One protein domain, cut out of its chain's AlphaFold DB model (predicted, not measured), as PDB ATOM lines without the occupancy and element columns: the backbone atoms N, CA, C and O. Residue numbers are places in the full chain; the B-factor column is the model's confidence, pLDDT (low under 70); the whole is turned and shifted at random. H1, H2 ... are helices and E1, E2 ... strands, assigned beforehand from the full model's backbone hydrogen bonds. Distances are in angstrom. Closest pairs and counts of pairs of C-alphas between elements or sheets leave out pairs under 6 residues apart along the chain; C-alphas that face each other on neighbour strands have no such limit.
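What this domain is: This is residues 5 to 100 of the 115 residues of the protein "HNHc domain-containing protein" of Ectothiorhodospiraceae bacterium BW-2 (UniProt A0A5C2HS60). Two long helices, H3 and H5, run opposite ways with H4 at the end where H3 stops and H5 starts, while a small two-stranded sheet, E1 and E2, lies in the space between H4 and the short helix H2, nearer to H2. H1 crosses the last part of H5, and H2 sits far out, away from H4. The printed part has 96 residues, with five named helices and two named strands in the order E1, H1, E2, H2, H3, H4, H5; the sheet's order is E1 - E2, antiparallel, and the class is mostly helix. The whole is compact, with a radius of gyration of the C-alphas of 13.1 A and spans of 38 by 27 by 21 A.

How they stand to each other: Look first at E1, residues 5 to 7, and E2, residues 28 to 31: they are antiparallel neighbours at 125 degrees, with N 6 and O 29 at 3.0 A and N 29 and O 6 at 2.8 A, within hydrogen-bond range. Near E1 is H2, residues 33 to 37; their closest C-alphas, Asp 6 and Asn 36, are 6.8 A apart. H3, residues 49 to 64, is apart from E2, but only just, at 8.2 A. The hub is H5, residues 81 to 99, which touches three helices. With its residues 81 to 88 alone it touches H3, closest C-alphas His 56 and Gln 85, 6.8 A, opposite ways at a shallow tilt of 34 degrees, only just short of steep. With residues 91 to 98 alone it touches H1, residues 11 to 16, about perpendicular at 84 degrees; the closest C-alphas, Cys 16 and Cys 94, are 6.1 A apart. H4, residues 70 to 77, forms a helical hairpin with H3, at a steep tilt of 41 degrees, with the C-alphas of Ile 63 and Arg 70 closest at 4.4 A. H4 also touches H5, closest C-alphas Thr 77 and Arg 84, 4.8 A, the same way at a steep tilt of 48 degrees. The helix packing is mostly crossed, one of four touching pairs being at a shallow tilt. Every O i to N i+4 pair is within hydrogen-bond range in H2, H3, H4 and H5; H1 has 0 of 2, but 3 of 3 O i to N i+3 pairs.

Where its parts are: Find C-alpha 5 at (-34.283, -22.616, -31.022), where E1 begins; E2 runs 9.5 A. H3 starts at C-alpha 49 at (-30.390, -12.042, -47.530) and runs 22.5 A. H4 runs 10.6 A, and H5 runs 27.0 A to C-alpha 99 at (-34.283, -26.384, -52.049).

The domain as a whole: The C-alphas of Ala 39 and Ala 79 are the farthest apart, 38.9 A. The printed part has no cut; the links H1 to E2 and H2 to H3 are long. Mean pLDDT of the printed part is 86.8, and residues 15 to 19 and 38 to 41 are under 70.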
ATOM      1  N   VAL A   5     -35.544 -22.495 -30.282       88.62
ATOM      2  CA  VAL A   5     -34.283 -22.616 -31.022       88.62
ATOM      3  C   VAL A   5     -34.588 -23.258 -32.372       88.62
ATOM      4  O   VAL A   5     -35.178 -24.337 -32.410       88.62
ATOM      5  N   ASP A   6     -34.166 -22.612 -33.456       88.75
ATOM      6  CA  ASP A   6     -34.296 -23.121 -34.826       88.75
ATOM      7  C   ASP A   6     -32.953 -23.056 -35.570       88.75
ATOM      8  O   ASP A   6     -32.037 -22.326 -35.181       88.75
ATOM      9  N   HIS A   7     -32.831 -23.813 -36.655       90.12
ATOM     10  CA  HIS A   7     -31.713 -23.739 -37.585       90.12
ATOM     11  C   HIS A   7     -31.998 -22.690 -38.660       90.12
ATOM     12  O   HIS A   7     -32.978 -22.801 -39.394       90.12
ATOM     13  N   PHE A   8     -31.113 -21.707 -38.829       91.06
ATOM     14  CA  PHE A   8     -31.228 -20.717 -39.901       91.06
ATOM     15  C   PHE A   8     -31.223 -21.391 -41.281       91.06
ATOM     16  O   PHE A   8     -32.124 -21.175 -42.092       91.06
ATOM     17  N   PHE A   9     -30.238 -22.254 -41.522       88.50
ATOM     18  CA  PHE A   9     -30.198 -23.177 -42.650       88.50
ATOM     19  C   PHE A   9     -30.863 -24.500 -42.255       88.50
ATOM     20  O   PHE A   9     -30.423 -25.102 -41.274       88.50
ATOM     21  N   PRO A  10     -31.888 -24.981 -42.984       84.25
ATOM     22  CA  PRO A  10     -32.618 -26.185 -42.599       84.25
ATOM     23  C   PRO A  10     -31.722 -27.430 -42.579       84.25
ATOM     24  O   PRO A  10     -30.865 -27.619 -43.440       84.25
ATOM     25  N   HIS A  11     -31.974 -28.329 -41.625       80.31
ATOM     26  CA  HIS A  11     -31.163 -29.529 -41.376       80.31
ATOM     27  C   HIS A  11     -31.029 -30.459 -42.600       80.31
ATOM     28  O   HIS A  11     -30.022 -31.147 -42.756       80.31
ATOM     29  N   LYS A  12     -32.004 -30.462 -43.522       77.12
ATOM     30  CA  LYS A  12     -31.918 -31.234 -44.777       77.12
ATOM     31  C   LYS A  12     -30.728 -30.846 -45.664       77.12
ATOM     32  O   LYS A  12     -30.330 -31.623 -46.528       77.12
ATOM     33  N   LEU A  13     -30.121 -29.685 -45.414       75.19
ATOM     34  CA  LEU A  13     -28.899 -29.234 -46.072       75.19
ATOM     35  C   LEU A  13     -27.645 -29.983 -45.638       75.19
ATOM     36  O   LEU A  13     -26.611 -29.771 -46.251       75.19
ATOM     37  N   LYS A  14     -27.727 -30.926 -44.693       74.31
ATOM     38  CA  LYS A  14     -26.648 -31.897 -44.460       74.31
ATOM     39  C   LYS A  14     -26.226 -32.659 -45.725       74.31
ATOM     40  O   LYS A  14     -25.108 -33.139 -45.800       74.31
ATOM     41  N   GLN A  15     -27.093 -32.767 -46.735       69.94
ATOM     42  CA  GLN A  15     -26.729 -33.359 -48.033       69.94
ATOM     43  C   GLN A  15     -25.875 -32.427 -48.907       69.94
ATOM     44  O   GLN A  15     -25.156 -32.876 -49.790       69.94
ATOM     45  N   CYS A  16     -25.970 -31.127 -48.644       68.50
ATOM     46  CA  CYS A  16     -25.187 -30.054 -49.245       68.50
ATOM     47  C   CYS A  16     -23.833 -29.866 -48.540       68.50
ATOM     48  O   CYS A  16     -23.107 -28.918 -48.844       68.50
ATOM     49  N   ASP A  17     -23.542 -30.702 -47.542       63.94
ATOM     50  CA  ASP A  17     -22.597 -30.371 -46.499       63.94
ATOM     51  C   ASP A  17     -21.370 -31.288 -46.485       63.94
ATOM     52  O   ASP A  17     -21.415 -32.433 -46.037       63.94
ATOM     53  N   ASP A  18     -20.252 -30.737 -46.950       62.97
ATOM     54  CA  ASP A  18     -18.914 -31.323 -46.882       62.97
ATOM     55  C   ASP A  18     -18.319 -31.124 -45.467       62.97
ATOM     56  O   ASP A  18     -17.316 -30.438 -45.267       62.97
ATOM     57  N   GLY A  19     -19.004 -31.652 -44.443       63.88
ATOM     58  CA  GLY A  19     -18.532 -31.668 -43.051       63.88
ATOM     59  C   GLY A  19     -18.643 -30.355 -42.259       63.88
ATOM     60  O   GLY A  19     -18.005 -30.227 -41.211       63.88
ATOM     61  N   LYS A  20     -19.433 -29.374 -42.708       71.31
ATOM     62  CA  LYS A  20     -19.724 -28.162 -41.934       71.31
ATOM     63  C   LYS A  20     -20.643 -28.487 -40.740       71.31
ATOM     64  O   LYS A  20     -21.403 -29.450 -40.716       71.31
ATOM     65  N   PRO A  21     -20.583 -27.696 -39.666       76.75
ATOM     66  CA  PRO A  21     -21.412 -27.914 -38.487       76.75
ATOM     67  C   PRO A  21     -22.790 -27.262 -38.679       76.75
ATOM     68  O   PRO A  21     -23.063 -26.218 -38.086       76.75
ATOM     69  N   ILE A  22     -23.673 -27.865 -39.488       81.56
ATOM     70  CA  ILE A  22     -25.066 -27.390 -39.663       81.56
ATOM     71  C   ILE A  22     -25.815 -27.311 -38.325       81.56
ATOM     72  O   ILE A  22     -26.566 -26.365 -38.106       81.56
ATOM     73  N   ASP A  23     -25.543 -28.227 -37.394       86.25
ATOM     74  CA  ASP A  23     -26.113 -28.215 -36.033       86.25
ATOM     75  C   ASP A  23     -25.336 -27.280 -35.077       86.25
ATOM     76  O   ASP A  23     -25.549 -27.257 -33.864       86.25
ATOM     77  N   GLY A  24     -24.364 -26.536 -35.606       89.50
ATOM     78  CA  GLY A  24     -23.483 -25.664 -34.853       89.50
ATOM     79  C   GLY A  24     -24.141 -24.349 -34.452       89.50
ATOM     80  O   GLY A  24     -25.011 -23.814 -35.136       89.50
ATOM     81  N   VAL A  25     -23.647 -23.756 -33.363       93.00
ATOM     82  CA  VAL A  25     -24.104 -22.455 -32.837       93.00
ATOM     83  C   VAL A  25     -23.999 -21.304 -33.845       93.00
ATOM     84  O   VAL A  25     -24.696 -20.297 -33.700       93.00
ATOM     85  N   ALA A  26     -23.162 -21.456 -34.878       92.94
ATOM     86  CA  ALA A  26     -23.090 -20.541 -36.012       92.94
ATOM     87  C   ALA A  26     -24.391 -20.482 -36.837       92.94
ATOM     88  O   ALA A  26     -24.633 -19.465 -37.488       92.94
ATOM     89  N   ASN A  27     -25.205 -21.543 -36.800       93.25
ATOM     90  CA  ASN A  27     -26.443 -21.717 -37.561       93.25
ATOM     91  C   ASN A  27     -27.715 -21.741 -36.684       93.25
ATOM     92  O   ASN A  27     -28.816 -21.598 -37.206       93.25
ATOM     93  N   LEU A  28     -27.599 -21.907 -35.363       92.62
ATOM     94  CA  LEU A  28     -28.755 -21.900 -34.455       92.62
ATOM     95  C   LEU A  28     -29.203 -20.476 -34.134       92.62
ATOM     96  O   LEU A  28     -28.365 -19.649 -33.785       92.62
ATOM     97  N   VAL A  29     -30.503 -20.186 -34.185       91.62
ATOM     98  CA  VAL A  29     -31.109 -18.873 -33.905       91.62
ATOM     99  C   VAL A  29     -32.270 -18.989 -32.918       91.62
ATOM    100  O   VAL A  29     -32.864 -20.052 -32.773       91.62
ATOM    101  N   LEU A  30     -32.599 -17.880 -32.250       89.56
ATOM    102  CA  LEU A  30     -33.843 -17.770 -31.491       89.56
ATOM    103  C   LEU A  30     -34.963 -17.323 -32.431       89.56
ATOM    104  O   LEU A  30     -34.796 -16.342 -33.158       89.56
ATOM    105  N   ALA A  31     -36.092 -18.021 -32.395       86.88
ATOM    106  CA  ALA A  31     -37.249 -17.768 -33.242       86.88
ATOM    107  C   ALA A  31     -38.529 -17.625 -32.406       86.88
ATOM    108  O   ALA A  31     -38.659 -18.197 -31.321       86.88
ATOM    109  N   CYS A  32     -39.489 -16.849 -32.913       84.44
ATOM    110  CA  CYS A  32     -40.821 -16.798 -32.323       84.44
ATOM    111  C   CYS A  32     -41.557 -18.125 -32.566       84.44
ATOM    112  O   CYS A  32     -41.297 -18.796 -33.564       84.44
ATOM    113  N   THR A  33     -42.487 -18.503 -31.684       82.75
ATOM    114  CA  THR A  33     -43.251 -19.753 -31.850       82.75
ATOM    115  C   THR A  33     -43.996 -19.778 -33.186       82.75
ATOM    116  O   THR A  33     -43.960 -20.786 -33.879       82.75
ATOM    117  N   ASP A  34     -44.576 -18.654 -33.613       81.62
ATOM    118  CA  ASP A  34     -45.289 -18.569 -34.896       81.62
ATOM    119  C   ASP A  34     -44.348 -18.600 -36.114       81.62
ATOM    120  O   ASP A  34     -44.742 -19.028 -37.197       81.62
ATOM    121  N   CYS A  35     -43.092 -18.187 -35.928       80.88
ATOM    122  CA  CYS A  35     -42.042 -18.165 -36.945       80.88
ATOM    123  C   CYS A  35     -41.474 -19.564 -37.212       80.88
ATOM    124  O   CYS A  35     -40.980 -19.812 -38.308       80.88
ATOM    125  N   ASN A  36     -41.491 -20.423 -36.185       80.50
ATOM    126  CA  ASN A  36     -40.871 -21.750 -36.171       80.50
ATOM    127  C   ASN A  36     -41.878 -22.917 -36.173       80.50
ATOM    128  O   ASN A  36     -41.491 -24.059 -36.396       80.50
ATOM    129  N   ARG A  37     -43.140 -22.665 -35.794       72.69
ATOM    130  CA  ARG A  37     -44.195 -23.691 -35.672       72.69
ATOM    131  C   ARG A  37     -45.569 -23.242 -36.195       72.69
ATOM    132  O   ARG A  37     -46.551 -23.964 -36.009       72.69
ATOM    133  N   GLY A  38     -45.691 -22.026 -36.732       64.00
ATOM    134  CA  GLY A  38     -46.973 -21.395 -37.080       64.00
ATOM    135  C   GLY A  38     -47.310 -21.445 -38.572       64.00
ATOM    136  O   GLY A  38     -46.528 -21.882 -39.397       64.00
ATOM    137  N   ALA A  39     -48.476 -20.933 -38.975       54.00
ATOM    138  CA  ALA A  39     -48.895 -20.922 -40.388       54.00
ATOM    139  C   ALA A  39     -48.012 -20.047 -41.315       54.00
ATOM    140  O   ALA A  39     -48.112 -20.146 -42.536       54.00
ATOM    141  N   GLN A  40     -47.166 -19.183 -40.741       60.53
ATOM    142  CA  GLN A  40     -46.158 -18.361 -41.429       60.53
ATOM    143  C   GLN A  40     -44.747 -18.965 -41.304       60.53
ATOM    144  O   GLN A  40     -43.758 -18.243 -41.430       60.53
ATOM    145  N   ASP A  41     -44.660 -20.265 -41.020       65.44
ATOM    146  CA  ASP A  41     -43.421 -20.956 -40.689       65.44
ATOM    147  C   ASP A  41     -42.316 -20.761 -41.728       65.44
ATOM    148  O   ASP A  41     -42.554 -20.741 -42.943       65.44
ATOM    149  N   LYS A  42     -41.082 -20.746 -41.236       74.06
ATOM    150  CA  LYS A  42     -39.909 -20.924 -42.077       74.06
ATOM    151  C   LYS A  42     -39.867 -22.343 -42.645       74.06
ATOM    152  O   LYS A  42     -39.600 -22.486 -43.837       74.06
ATOM    153  N   PHE A  43     -40.123 -23.381 -41.840       78.50
ATOM    154  CA  PHE A  43     -39.817 -24.782 -42.179       78.50
ATOM    155  C   PHE A  43     -38.455 -24.898 -42.911       78.50
ATOM    156  O   PHE A  43     -37.389 -24.567 -42.386       78.50
ATOM    157  N   ASP A  44     -38.529 -25.316 -44.170       77.81
ATOM    158  CA  ASP A  44     -37.445 -25.576 -45.100       77.81
ATOM    159  C   ASP A  44     -37.126 -24.395 -46.030       77.81
ATOM    160  O   ASP A  44     -36.271 -24.513 -46.915       77.81
ATOM    161  N   GLN A  45     -37.844 -23.279 -45.886       85.06
ATOM    162  CA  GLN A  45     -37.637 -22.092 -46.697       85.06
ATOM    163  C   GLN A  45     -36.307 -21.429 -46.348       85.06
ATOM    164  O   GLN A  45     -35.857 -21.411 -45.200       85.06
ATOM    165  N   ILE A  46     -35.681 -20.842 -47.366       87.06
ATOM    166  CA  ILE A  46     -34.414 -20.137 -47.204       87.06
ATOM    167  C   ILE A  46     -34.698 -18.703 -46.746       87.06
ATOM    168  O   ILE A  46     -35.446 -18.005 -47.439       87.06
ATOM    169  N   PRO A  47     -34.113 -18.236 -45.625       90.06
ATOM    170  CA  PRO A  47     -34.292 -16.861 -45.169       90.06
ATOM    171  C   PRO A  47     -33.824 -15.833 -46.209       90.06
ATOM    172  O   PRO A  47     -32.943 -16.112 -47.018       90.06
ATOM    173  N   ALA A  48     -34.379 -14.625 -46.186       91.50
ATOM    174  CA  ALA A  48     -33.926 -13.525 -47.036       91.50
ATOM    175  C   ALA A  48     -32.490 -13.075 -46.700       91.50
ATOM    176  O   ALA A  48     -32.044 -13.181 -45.556       91.50
ATOM    177  N   LEU A  49     -31.778 -12.511 -47.687       91.38
ATOM    178  CA  LEU A  49     -30.390 -12.042 -47.530       91.38
ATOM    179  C   LEU A  49     -30.170 -11.095 -46.331       91.38
ATOM    180  O   LEU A  49     -29.202 -11.315 -45.604       91.38
ATOM    181  N   PRO A  50     -31.065 -10.138 -46.014       92.75
ATOM    182  CA  PRO A  50     -30.895  -9.308 -44.818       92.75
ATOM    183  C   PRO A  50     -30.848 -10.115 -43.509       92.75
ATOM    184  O   PRO A  50     -30.194  -9.720 -42.546       92.75
ATOM    185  N   LEU A  51     -31.514 -11.273 -43.444       92.31
ATOM    186  CA  LEU A  51     -31.449 -12.157 -42.276       92.31
ATOM    187  C   LEU A  51     -30.106 -12.901 -42.208       92.31
ATOM    188  O   LEU A  51     -29.597 -13.123 -41.110       92.31
ATOM    189  N   LEU A  52     -29.507 -13.232 -43.359       93.81
ATOM    190  CA  LEU A  52     -28.157 -13.800 -43.434       93.81
ATOM    191  C   LEU A  52     -27.107 -12.792 -42.945       93.81
ATOM    192  O   LEU A  52     -26.223 -13.144 -42.165       93.81
ATOM    193  N   GLU A  53     -27.236 -11.528 -43.346       94.62
ATOM    194  CA  GLU A  53     -26.369 -10.436 -42.888       94.62
ATOM    195  C   GLU A  53     -26.475 -10.219 -41.373       94.62
ATOM    196  O   GLU A  53     -25.461 -10.039 -40.691       94.62
ATOM    197  N   ARG A  54     -27.688 -10.309 -40.813       94.25
ATOM    198  CA  ARG A  54     -27.907 -10.261 -39.357       94.25
ATOM    199  C   ARG A  54     -27.271 -11.449 -38.637       94.25
ATOM    200  O   ARG A  54     -26.656 -11.252 -37.589       94.25
ATOM    201  N   LEU A  55     -27.368 -12.661 -39.194       95.12
ATOM    202  CA  LEU A  55     -26.698 -13.843 -38.640       95.12
ATOM    203  C   LEU A  55     -25.175 -13.659 -38.627       95.12
ATOM    204  O   LEU A  55     -24.538 -13.892 -37.597       95.12
ATOM    205  N   HIS A  56     -24.600 -13.189 -39.739       96.00
ATOM    206  CA  HIS A  56     -23.174 -12.882 -39.829       96.00
ATOM    207  C   HIS A  56     -22.766 -11.846 -38.775       96.00
ATOM    208  O   HIS A  56     -21.861 -12.097 -37.983       96.00
ATOM    209  N   THR A  57     -23.487 -10.725 -38.702       96.31
ATOM    210  CA  THR A  57     -23.224  -9.640 -37.746       96.31
ATOM    211  C   THR A  57     -23.254 -10.134 -36.303       96.31
ATOM    212  O   THR A  57     -22.349  -9.832 -35.525       96.31
ATOM    213  N   ARG A  58     -24.246 -10.956 -35.942       95.81
ATOM    214  CA  ARG A  58     -24.328 -11.558 -34.608       95.81
ATOM    215  C   ARG A  58     -23.139 -12.472 -34.320       95.81
ATOM    216  O   ARG A  58     -22.594 -12.421 -33.220       95.81
ATOM    217  N   ASN A  59     -22.727 -13.304 -35.274       96.31
ATOM    218  CA  ASN A  59     -21.591 -14.205 -35.080       96.31
ATOM    219  C   ASN A  59     -20.276 -13.418 -34.916       96.31
ATOM    220  O   ASN A  59     -19.504 -13.717 -34.006       96.31
ATOM    221  N   GLU A  60     -20.057 -12.363 -35.707       97.19
ATOM    222  CA  GLU A  60     -18.908 -11.459 -35.541       97.19
ATOM    223  C   GLU A  60     -18.933 -10.727 -34.192       97.19
ATOM    224  O   GLU A  60     -17.898 -10.587 -33.534       97.19
ATOM    225  N   TYR A  61     -20.113 -10.305 -33.727       96.50
ATOM    226  CA  TYR A  61     -20.267  -9.698 -32.407       96.50
ATOM    227  C   TYR A  61     -19.875 -10.671 -31.286       96.50
ATOM    228  O   TYR A  61     -19.086 -10.318 -30.411       96.50
ATOM    229  N   LEU A  62     -20.351 -11.921 -31.323       95.69
ATOM    230  CA  LEU A  62     -19.983 -12.939 -30.328       95.69
ATOM    231  C   LEU A  62     -18.478 -13.257 -30.352       95.69
ATOM    232  O   LEU A  62     -17.871 -13.458 -29.302       95.69
ATOM    233  N   ILE A  63     -17.860 -13.266 -31.534       96.19
ATOM    234  CA  ILE A  63     -16.415 -13.488 -31.677       96.19
ATOM    235  C   ILE A  63     -15.601 -12.326 -31.087       96.19
ATOM    236  O   ILE A  63     -14.618 -12.551 -30.378       96.19
ATOM    237  N   SER A  64     -15.991 -11.086 -31.382       95.44
ATOM    238  CA  SER A  64     -15.259  -9.877 -30.969       95.44
ATOM    239  C   SER A  64     -15.477  -9.490 -29.502       95.44
ATOM    240  O   SER A  64     -14.595  -8.891 -28.892       95.44
ATOM    241  N   SER A  65     -16.605  -9.880 -28.907       93.62
ATOM    242  CA  SER A  65     -16.955  -9.598 -27.504       93.62
ATOM    243  C   SER A  65     -16.350 -10.568 -26.476       93.62
ATOM    244  O   SER A  65     -16.694 -10.488 -25.302       93.62
ATOM    245  N   HIS A  66     -15.447 -11.474 -26.880       88.50
ATOM    246  CA  HIS A  66     -14.895 -12.536 -26.017       88.50
ATOM    247  C   HIS A  66     -15.968 -13.447 -25.399       88.50
ATOM    248  O   HIS A  66     -15.794 -13.991 -24.308       88.50
ATOM    249  N   HIS A  67     -17.086 -13.636 -26.101       95.19
ATOM    250  CA  HIS A  67     -18.136 -14.539 -25.655       95.19
ATOM    251  C   HIS A  67     -17.595 -15.981 -25.539       95.19
ATOM    252  O   HIS A  67     -16.784 -16.381 -26.377       95.19
ATOM    253  N   PRO A  68     -18.079 -16.823 -24.605       96.62
ATOM    254  CA  PRO A  68     -17.645 -18.225 -24.489       96.62
ATOM    255  C   PRO A  68     -17.784 -19.059 -25.775       96.62
ATOM    256  O   PRO A  68     -17.106 -20.064 -25.950       96.62
ATOM    257  N   LEU A  69     -18.648 -18.628 -26.700       94.88
ATOM    258  CA  LEU A  69     -18.844 -19.265 -28.009       94.88
ATOM    259  C   LEU A  69     -17.801 -18.860 -29.059       94.88
ATOM    260  O   LEU A  69     -17.832 -19.396 -30.163       94.88
ATOM    261  N   ARG A  70     -16.902 -17.919 -28.753       95.88
ATOM    262  CA  ARG A  70     -15.917 -17.367 -29.688       95.88
ATOM    263  C   ARG A  70     -15.097 -18.454 -30.373       95.88
ATOM    264  O   ARG A  70     -15.093 -18.515 -31.599       95.88
ATOM    265  N   GLU A  71     -14.424 -19.300 -29.593       96.25
ATOM    266  CA  GLU A  71     -13.548 -20.345 -30.140       96.25
ATOM    267  C   GLU A  71     -14.341 -21.340 -30.985       96.25
ATOM    268  O   GLU A  71     -13.911 -21.712 -32.074       96.25
ATOM    269  N   THR A  72     -15.551 -21.691 -30.541       95.25
ATOM    270  CA  THR A  72     -16.464 -22.542 -31.306       95.25
ATOM    271  C   THR A  72     -16.828 -21.896 -32.638       95.25
ATOM    272  O   THR A  72     -16.683 -22.526 -33.677       95.25
ATOM    273  N   LEU A  73     -17.250 -20.630 -32.655       95.38
ATOM    274  CA  LEU A  73     -17.618 -19.937 -33.890       95.38
ATOM    275  C   LEU A  73     -16.430 -19.829 -34.855       95.38
ATOM    276  O   LEU A  73     -16.601 -20.072 -36.049       95.38
ATOM    277  N   ILE A  74     -15.228 -19.538 -34.353       95.50
ATOM    278  CA  ILE A  74     -13.999 -19.507 -35.158       95.50
ATOM    279  C   ILE A  74     -13.696 -20.889 -35.749       95.50
ATOM    280  O   ILE A  74     -13.433 -20.988 -36.947       95.50
ATOM    281  N   ALA A  75     -13.769 -21.950 -34.944       94.19
ATOM    282  CA  ALA A  75     -13.528 -23.316 -35.402       94.19
ATOM    283  C   ALA A  75     -14.566 -23.776 -36.441       94.19
ATOM    284  O   ALA A  75     -14.218 -24.473 -37.390       94.19
ATOM    285  N   GLN A  76     -15.826 -23.361 -36.283       92.62
ATOM    286  CA  GLN A  76     -16.927 -23.734 -37.173       92.62
ATOM    287  C   GLN A  76     -16.927 -22.967 -38.502       92.62
ATOM    288  O   GLN A  76     -17.312 -23.526 -39.523       92.62
ATOM    289  N   THR A  77     -16.541 -21.686 -38.493       93.25
ATOM    290  CA  THR A  77     -16.767 -20.778 -39.638       93.25
ATOM    291  C   THR A  77     -15.488 -20.202 -40.248       93.25
ATOM    292  O   THR A  77     -15.512 -19.725 -41.380       93.25
ATOM    293  N   GLY A  78     -14.356 -20.255 -39.539       94.44
ATOM    294  CA  GLY A  78     -13.045 -19.842 -40.037       94.44
ATOM    295  C   GLY A  78     -12.347 -18.745 -39.221       94.44
ATOM    296  O   GLY A  78     -12.949 -17.949 -38.497       94.44
ATOM    297  N   ALA A  79     -11.020 -18.682 -39.387       95.62
ATOM    298  CA  ALA A  79     -10.135 -17.803 -38.617       95.62
ATOM    299  C   ALA A  79     -10.274 -16.304 -38.944       95.62
ATOM    300  O   ALA A  79     -10.134 -15.468 -38.051       95.62
ATOM    301  N   SER A  80     -10.577 -15.945 -40.195       96.62
ATOM    302  CA  SER A  80     -10.734 -14.548 -40.623       96.62
ATOM    303  C   SER A  80     -12.191 -14.221 -40.929       96.62
ATOM    304  O   SER A  80     -12.970 -15.115 -41.260       96.62
ATOM    305  N   ARG A  81     -12.564 -12.942 -40.839       96.38
ATOM    306  CA  ARG A  81     -13.934 -12.484 -41.114       96.38
ATOM    307  C   ARG A  81     -14.376 -12.847 -42.530       96.38
ATOM    308  O   ARG A  81     -15.503 -13.283 -42.729       96.38
ATOM    309  N   GLU A  82     -13.463 -12.749 -43.488       96.69
ATOM    310  CA  GLU A  82     -13.689 -13.087 -44.893       96.69
ATOM    311  C   GLU A  82     -14.015 -14.576 -45.048       96.69
ATOM    312  O   GLU A  82     -14.965 -14.925 -45.745       96.69
ATOM    313  N   LYS A  83     -13.290 -15.460 -44.342       95.25
ATOM    314  CA  LYS A  83     -13.588 -16.904 -44.333       95.25
ATOM    315  C   LYS A  83     -14.961 -17.194 -43.731       95.25
ATOM    316  O   LYS A  83     -15.691 -18.016 -44.272       95.25
ATOM    317  N   ARG A  84     -15.334 -16.487 -42.662       95.12
ATOM    318  CA  ARG A  84     -16.641 -16.647 -42.003       95.12
ATOM    319  C   ARG A  84     -17.799 -16.155 -42.864       95.12
ATOM    320  O   ARG A  84     -18.851 -16.787 -42.895       95.12
ATOM    321  N   GLN A  85     -17.602 -15.058 -43.590       94.75
ATOM    322  CA  GLN A  85     -18.567 -14.579 -44.576       94.75
ATOM    323  C   GLN A  85     -18.704 -15.568 -45.740       94.75
ATOM    324  O   GLN A  85     -19.823 -15.934 -46.092       94.75
ATOM    325  N   ALA A  86     -17.584 -16.041 -46.299       92.56
ATOM    326  CA  ALA A  86     -17.585 -17.033 -47.374       92.56
ATOM    327  C   ALA A  86     -18.291 -18.328 -46.943       92.56
ATOM    328  O   ALA A  86     -19.160 -18.814 -47.657       92.56
ATOM    329  N   TYR A  87     -18.023 -18.815 -45.727       91.69
ATOM    330  CA  TYR A  87     -18.699 -19.977 -45.149       91.69
ATOM    331  C   TYR A  87     -20.231 -19.855 -45.204       91.69
ATOM    332  O   TYR A  87     -20.911 -20.782 -45.657       91.69
ATOM    333  N   LEU A  88     -20.770 -18.709 -44.766       91.69
ATOM    334  CA  LEU A  88     -22.210 -18.439 -44.761       91.69
ATOM    335  C   LEU A  88     -22.769 -18.281 -46.180       91.69
ATOM    336  O   LEU A  88     -23.856 -18.785 -46.463       91.69
ATOM    337  N   GLN A  89     -22.030 -17.621 -47.074       91.56
ATOM    338  CA  GLN A  89     -22.434 -17.445 -48.468       91.56
ATOM    339  C   GLN A  89     -22.480 -18.779 -49.222       91.56
ATOM    340  O   GLN A  89     -23.435 -19.037 -49.952       91.56
ATOM    341  N   ASP A  90     -21.496 -19.651 -49.014       89.31
ATOM    342  CA  ASP A  90     -21.444 -20.979 -49.627       89.31
ATOM    343  C   ASP A  90     -22.609 -21.848 -49.154       89.31
ATOM    344  O   ASP A  90     -23.281 -22.491 -49.962       89.31
ATOM    345  N   ALA A  91     -22.889 -21.830 -47.844       87.81
ATOM    346  CA  ALA A  91     -24.042 -22.521 -47.277       87.81
ATOM    347  C   ALA A  91     -25.352 -21.992 -47.880       87.81
ATOM    348  O   ALA A  91     -26.202 -22.778 -48.295       87.81
ATOM    349  N   TYR A  92     -25.491 -20.671 -48.012       89.19
ATOM    350  CA  TYR A  92     -26.666 -20.032 -48.603       89.19
ATOM    351  C   TYR A  92     -26.861 -20.366 -50.090       89.19
ATOM    352  O   TYR A  92     -27.986 -20.616 -50.540       89.19
ATOM    353  N   ASN A  93     -25.772 -20.402 -50.858       88.06
ATOM    354  CA  ASN A  93     -25.793 -20.769 -52.270       88.06
ATOM    355  C   ASN A  93     -26.217 -22.231 -52.438       88.06
ATOM    356  O   ASN A  93     -27.145 -22.506 -53.200       88.06
ATOM    357  N   CYS A  94     -25.619 -23.153 -51.673       86.06
ATOM    358  CA  CYS A  94     -26.008 -24.564 -51.716       86.06
ATOM    359  C   CYS A  94     -27.469 -24.750 -51.300       86.06
ATOM    360  O   CYS A  94     -28.236 -25.419 -51.989       86.06
ATOM    361  N   ALA A  95     -27.888 -24.067 -50.233       84.50
ATOM    362  CA  ALA A  95     -29.259 -24.078 -49.750       84.50
ATOM    363  C   ALA A  95     -30.275 -23.659 -50.814       84.50
ATOM    364  O   ALA A  95     -31.321 -24.291 -50.978       84.50
ATOM    365  N   THR A  96     -29.953 -22.607 -51.562       85.12
ATOM    366  CA  THR A  96     -30.805 -22.100 -52.640       85.12
ATOM    367  C   THR A  96     -30.922 -23.104 -53.786       85.12
ATOM    368  O   THR A  96     -32.026 -23.337 -54.269       85.12
ATOM    369  N   VAL A  97     -29.814 -23.735 -54.186       84.81
ATOM    370  CA  VAL A  97     -29.812 -24.752 -55.249       84.81
ATOM    371  C   VAL A  97     -30.592 -25.995 -54.820       84.81
ATOM    372  O   VAL A  97     -31.467 -26.456 -55.547       84.81
ATOM    373  N   PHE A  98     -30.319 -26.513 -53.622       81.69
ATOM    374  CA  PHE A  98     -30.872 -27.780 -53.148       81.69
ATOM    375  C   PHE A  98     -32.367 -27.708 -52.820       81.69
ATOM    376  O   PHE A  98     -33.104 -28.665 -53.037       81.69
ATOM    377  N   THR A  99     -32.846 -26.570 -52.310       79.19
ATOM    378  CA  THR A  99     -34.283 -26.384 -52.049       79.19
ATOM    379  C   THR A  99     -35.092 -26.089 -53.307       79.19
ATOM    380  O   THR A  99     -36.316 -26.174 -53.255       79.19
ATOM    381  N   GLY A 100     -34.443 -25.700 -54.413       76.12
ATOM    382  CA  GLY A 100     -35.121 -25.217 -55.619       76.12
ATOM    383  C   GLY A 100     -35.980 -23.966 -55.383       76.12
ATOM    384  O   GLY A 100     -36.767 -23.591 -56.252       76.12
TER     385      GLY A 100